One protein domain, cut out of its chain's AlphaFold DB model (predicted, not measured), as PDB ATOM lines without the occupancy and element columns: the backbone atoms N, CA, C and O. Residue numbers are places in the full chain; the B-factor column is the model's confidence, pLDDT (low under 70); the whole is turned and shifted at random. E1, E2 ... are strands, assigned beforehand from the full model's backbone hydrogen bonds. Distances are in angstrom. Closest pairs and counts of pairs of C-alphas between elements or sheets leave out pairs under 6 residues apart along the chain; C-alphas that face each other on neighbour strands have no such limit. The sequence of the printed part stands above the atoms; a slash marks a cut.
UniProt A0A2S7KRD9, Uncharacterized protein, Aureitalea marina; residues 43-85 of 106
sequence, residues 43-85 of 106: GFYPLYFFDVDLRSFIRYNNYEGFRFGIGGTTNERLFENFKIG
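What this domain is: This is residues 43 to 85 of the 106 residues of an uncharacterized protein of Aureitalea marina (UniProt A0A2S7KRD9). A thin rod has long strand E4 as its spine, with E3 beside its first part, hairpin E1 and E2 beside its last, and E5 folded back there. The 43 printed residues include five named strands, E1 to E5, all strand in class. The antiparallel sheet E1 - E2 - E4 - E3 is curled; the whole is loose, radius of gyration of the C-alphas 13.1 A, spans 42 by 15 by 10 A.

How they stand to each other: Start at E1, residues 44 to 47, a hairpin with E2, residues 50 to 53: N 45 and O 52, 2.8 A. E3, residues 58 to 61, forms a hairpin with E4, residues 65 to 74: N 67 and O 59, 2.8 A. E4 is staggered, with residues 71 to 74 pairing with E2 at 153 degrees: N 51 and O 73, 2.8 A. E5, residues 83 to 85, pairs with no named strand; its closest C-alphas to E4 are Gly 85 and Thr 73, 4.1 A.

Where its parts are: Find E1 at C-alpha 44 (134.533, 300.100, 244.526); E4 spans 29.5 A; E5 ends at C-alpha 85 (141.411, 306.788, 253.491).

The domain as a whole: The printed part has no cut and no long link; pLDDT is under 70 at, for instance, residues 54 to 56 and 79 to 81.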
ATOM      1  N   GLY A  43     131.771 300.951 241.471       62.84
ATOM      2  CA  GLY A  43     133.089 301.553 241.262       62.84
ATOM      3  C   GLY A  43     134.081 301.274 242.392       62.84
ATOM      4  O   GLY A  43     135.223 301.705 242.293       62.84
ATOM      5  N   PHE A  44     133.679 300.524 243.421       66.50
ATOM      6  CA  PHE A  44     134.533 300.100 244.526       66.50
ATOM      7  C   PHE A  44     134.764 298.593 244.445       66.50
ATOM      8  O   PHE A  44     133.806 297.817 244.403       66.50
ATOM      9  N   TYR A  45     136.029 298.176 244.448       73.12
ATOM     10  CA  TYR A  45     136.408 296.778 244.609       73.12
ATOM     11  C   TYR A  45     136.893 296.573 246.039       73.12
ATOM     12  O   TYR A  45     137.954 297.095 246.401       73.12
ATOM     13  N   PRO A  46     136.134 295.829 246.856       70.44
ATOM     14  CA  PRO A  46     136.586 295.453 248.180       70.44
ATOM     15  C   PRO A  46     137.738 294.454 248.033       70.44
ATOM     16  O   PRO A  46     137.525 293.269 247.769       70.44
ATOM     17  N   LEU A  47     138.977 294.924 248.182       73.12
ATOM     18  CA  LEU A  47     140.092 294.049 248.516       73.12
ATOM     19  C   LEU A  47     139.943 293.700 249.995       73.12
ATOM     20  O   LEU A  47     139.560 294.542 250.793       73.12
ATOM     21  N   TYR A  48     140.241 292.455 250.362       68.88
ATOM     22  CA  TYR A  48     139.981 291.848 251.679       68.88
ATOM     23  C   TYR A  48     140.026 292.800 252.899       68.88
ATOM     24  O   TYR A  48     139.132 292.749 253.744       68.88
ATOM     25  N   PHE A  49     141.035 293.674 252.948       72.56
ATOM     26  CA  PHE A  49     141.260 294.681 253.985       72.56
ATOM     27  C   PHE A  49     140.979 296.142 253.558       72.56
ATOM     28  O   PHE A  49     140.757 296.998 254.414       72.56
ATOM     29  N   PHE A  50     140.978 296.444 252.257       78.00
ATOM     30  CA  PHE A  50     140.877 297.798 251.704       78.00
ATOM     31  C   PHE A  50     139.845 297.870 250.579       78.00
ATOM     32  O   PHE A  50     139.928 297.140 249.598       78.00
ATOM     33  N   ASP A  51     138.934 298.827 250.652       80.75
ATOM     34  CA  ASP A  51     138.019 299.132 249.564       80.75
ATOM     35  C   ASP A  51     138.703 300.100 248.599       80.75
ATOM     36  O   ASP A  51     138.956 301.257 248.938       80.75
ATOM     37  N   VAL A  52     139.033 299.629 247.398       80.00
ATOM     38  CA  VAL A  52     139.730 300.432 246.388       80.00
ATOM     39  C   VAL A  52     138.722 301.002 245.398       80.00
ATOM     40  O   VAL A  52     137.891 300.273 244.863       80.00
ATOM     41  N   ASP A  53     138.798 302.304 245.140       75.75
ATOM     42  CA  ASP A  53     137.976 302.997 244.149       75.75
ATOM     43  C   ASP A  53     138.594 302.854 242.748       75.75
ATOM     44  O   ASP A  53     139.623 303.454 242.424       75.75
ATOM     45  N   LEU A  54     137.944 302.074 241.883       69.75
ATOM     46  CA  LEU A  54     138.378 301.818 240.510       69.75
ATOM     47  C   LEU A  54     137.969 302.906 239.552       69.75
ATOM     48  O   LEU A  54     138.610 303.091 238.518       69.75
ATOM     49  N   ARG A  55     136.935 303.665 239.897       68.06
ATOM     50  CA  ARG A  55     136.533 304.817 239.100       68.06
ATOM     51  C   ARG A  55     137.586 305.919 239.147       68.06
ATOM     52  O   ARG A  55     137.668 306.759 238.246       68.06
ATOM     53  N   SER A  56     138.383 305.916 240.205       66.12
ATOM     54  CA  SER A  56     139.521 306.800 240.375       66.12
ATOM     55  C   SER A  56     140.776 306.327 239.638       66.12
ATOM     56  O   SER A  56     141.628 307.171 239.375       66.12
ATOM     57  N   PHE A  57     140.886 305.047 239.244       74.94
ATOM     58  CA  PHE A  57     142.134 304.513 238.685       74.94
ATOM     59  C   PHE A  57     142.542 305.138 237.356       74.94
ATOM     60  O   PHE A  57     143.679 305.571 237.182       74.94
ATOM     61  N   ILE A  58     141.615 305.168 236.403       71.50
ATOM     62  CA  ILE A  58     141.890 305.608 235.039       71.50
ATOM     63  C   ILE A  58     140.731 306.486 234.592       71.50
ATOM     64  O   ILE A  58     139.621 306.014 234.353       71.50
ATOM     65  N   ARG A  59     141.002 307.785 234.456       75.12
ATOM     66  CA  ARG A  59     140.134 308.700 233.719       75.12
ATOM     67  C   ARG A  59     140.872 309.219 232.506       75.12
ATOM     68  O   ARG A  59     142.023 309.638 232.591       75.12
ATOM     69  N   TYR A  60     140.176 309.218 231.383       73.00
ATOM     70  CA  TYR A  60     140.684 309.757 230.139       73.00
ATOM     71  C   TYR A  60     139.851 310.974 229.750       73.00
ATOM     72  O   TYR A  60     138.626 310.893 229.660       73.00
ATOM     73  N   ASN A  61     140.516 312.112 229.565       76.56
ATOM     74  CA  ASN A  61     139.914 313.331 229.041       76.56
ATOM     75  C   ASN A  61     140.710 313.757 227.803       76.56
ATOM     76  O   ASN A  61     141.915 313.967 227.902       76.56
ATOM     77  N   ASN A  62     140.056 313.941 226.654       75.81
ATOM     78  CA  ASN A  62     140.731 314.357 225.416       75.81
ATOM     79  C   ASN A  62     141.445 315.719 225.541       75.81
ATOM     80  O   ASN A  62     142.416 315.967 224.833       75.81
ATOM     81  N   TYR A  63     141.006 316.589 226.456       74.50
ATOM     82  CA  TYR A  63     141.635 317.896 226.681       74.50
ATOM     83  C   TYR A  63     142.958 317.807 227.475       74.50
ATOM     84  O   TYR A  63     143.938 318.482 227.148       74.50
ATOM     85  N   GLU A  64     143.023 316.930 228.480       61.75
ATOM     86  CA  GLU A  64     144.091 316.887 229.497       61.75
ATOM     87  C   GLU A  64     144.874 315.558 229.512       61.75
ATOM     88  O   GLU A  64     145.824 315.405 230.269       61.75
ATOM     89  N   GLY A  65     144.523 314.583 228.672       76.62
ATOM     90  CA  GLY A  65     145.173 313.272 228.616       76.62
ATOM     91  C   GLY A  65     144.732 312.309 229.726       76.62
ATOM     92  O   GLY A  65     143.602 312.359 230.222       76.62
ATOM     93  N   PHE A  66     145.624 311.382 230.087       83.19
ATOM     94  CA  PHE A  66     145.368 310.375 231.117       83.19
ATOM     95  C   PHE A  66     145.533 310.951 232.526       83.19
ATOM     96  O   PHE A  66     146.570 311.527 232.866       83.19
ATOM     97  N   ARG A  67     144.517 310.733 233.362       77.56
ATOM     98  CA  ARG A  67     144.563 310.914 234.813       77.56
ATOM     99  C   ARG A  67     144.596 309.544 235.473       77.56
ATOM    100  O   ARG A  67     143.610 308.808 235.420       77.56
ATOM    101  N   PHE A  68     145.729 309.236 236.090       84.38
ATOM    102  CA  PHE A  68     145.922 308.030 236.878       84.38
ATOM    103  C   PHE A  68     145.707 308.371 238.343       84.38
ATOM    104  O   PHE A  68     146.539 309.045 238.940       84.38
ATOM    105  N   GLY A  69     144.578 307.959 238.904       84.44
ATOM    106  CA  GLY A  69     144.357 308.005 240.344       84.44
ATOM    107  C   GLY A  69     144.593 306.638 240.968       84.44
ATOM    108  O   GLY A  69     144.654 305.630 240.286       84.44
ATOM    109  N   ILE A  70     144.730 306.583 242.275       84.69
ATOM    110  CA  ILE A  70     144.580 305.395 243.096       84.69
ATOM    111  C   ILE A  70     143.996 305.893 244.408       84.69
ATOM    112  O   ILE A  70     144.578 306.732 245.092       84.69
ATOM    113  N   GLY A  71     142.784 305.446 244.705       83.56
ATOM    114  CA  GLY A  71     142.062 305.812 245.912       83.56
ATOM    115  C   GLY A  71     141.635 304.555 246.632       83.56
ATOM    116  O   GLY A  71     141.148 303.625 245.993       83.56
ATOM    117  N   GLY A  72     141.820 304.511 247.942       85.62
ATOM    118  CA  GLY A  72     141.381 303.388 248.748       85.62
ATOM    119  C   GLY A  72     141.071 303.806 250.171       85.62
ATOM    120  O   GLY A  72     141.718 304.693 250.728       85.62
ATOM    121  N   THR A  73     140.085 303.141 250.755       81.62
ATOM    122  CA  THR A  73     139.699 303.318 252.149       81.62
ATOM    123  C   THR A  73     139.807 301.994 252.880       81.62
ATOM    124  O   THR A  73     139.491 300.932 252.357       81.62
ATOM    125  N   THR A  74     140.292 302.063 254.107       82.81
ATOM    126  CA  THR A  74     140.373 300.928 255.017       82.81
ATOM    127  C   THR A  74     138.970 300.521 255.465       82.81
ATOM    128  O   THR A  74     138.182 301.383 255.860       82.81
ATOM    129  N   ASN A  75     138.654 299.226 255.413       78.44
ATOM    130  CA  ASN A  75     137.350 298.709 255.837       78.44
ATOM    131  C   ASN A  75     137.344 298.403 257.355       78.44
ATOM    132  O   ASN A  75     138.394 298.265 257.983       78.44
ATOM    133  N   GLU A  76     136.155 298.234 257.933       71.25
ATOM    134  CA  GLU A  76     135.879 297.867 259.336       71.25
ATOM    135  C   GLU A  76     136.595 296.576 259.766       71.25
ATOM    136  O   GLU A  76     136.847 296.354 260.944       71.25
ATOM    137  N   ARG A  77     136.991 295.740 258.795       70.50
ATOM    138  CA  ARG A  77     137.788 294.523 259.014       70.50
ATOM    139  C   ARG A  77     139.219 294.782 259.484       70.50
ATOM    140  O   ARG A  77     139.798 293.906 260.115       70.50
ATOM    141  N   LEU A  78     139.811 295.923 259.127       73.19
ATOM    142  CA  LEU A  78     141.148 296.308 259.591       73.19
ATOM    143  C   LEU A  78     141.077 297.062 260.919       73.19
ATOM    144  O   LEU A  78     141.905 296.835 261.796       73.19
ATOM    145  N   PHE A  79     140.083 297.937 261.064       69.06
ATOM    146  CA  PHE A  79     139.860 298.730 262.265       69.06
ATOM    147  C   PHE A  79     138.361 298.988 262.431       69.06
ATOM    148  O   PHE A  79     137.753 299.693 261.628       69.06
ATOM    149  N   GLU A  80     137.778 298.457 263.501       68.50
ATOM    150  CA  GLU A  80     136.341 298.586 263.783       68.50
ATOM    151  C   GLU A  80     135.934 300.040 264.083       68.50
ATOM    152  O   GLU A  80     134.846 300.476 263.722       68.50
ATOM    153  N   ASN A  81     136.845 300.822 264.672       69.62
ATOM    154  CA  ASN A  81     136.574 302.183 265.146       69.62
ATOM    155  C   ASN A  81     137.272 303.281 264.327       69.62
ATOM    156  O   ASN A  81     137.186 304.455 264.681       69.62
ATOM    157  N   PHE A  82     138.030 302.933 263.280       70.38
ATOM    158  CA  PHE A  82     138.901 303.910 262.625       70.38
ATOM    159  C   PHE A  82     139.158 303.614 261.146       70.38
ATOM    160  O   PHE A  82     139.951 302.743 260.805       70.38
ATOM    161  N   LYS A  83     138.545 304.372 260.232       80.81
ATOM    162  CA  LYS A  83     138.786 304.189 258.794       80.81
ATOM    163  C   LYS A  83     139.861 305.164 258.327       80.81
ATOM    164  O   LYS A  83     139.766 306.369 258.529       80.81
ATOM    165  N   ILE A  84     140.899 304.652 257.673       81.31
ATOM    166  CA  ILE A  84     141.937 305.475 257.039       81.31
ATOM    167  C   ILE A  84     141.712 305.440 255.537       81.31
ATOM    168  O   ILE A  84     141.658 304.359 254.947       81.31
ATOM    169  N   GLY A  85     141.580 306.612 254.927       85.56
ATOM    170  CA  GLY A  85     141.411 306.788 253.491       85.56
ATOM    171  C   GLY A  85     142.604 307.509 252.880       85.56
ATOM    172  O   GLY A  85     143.083 308.512 253.409       85.56
TER     173      GLY A  85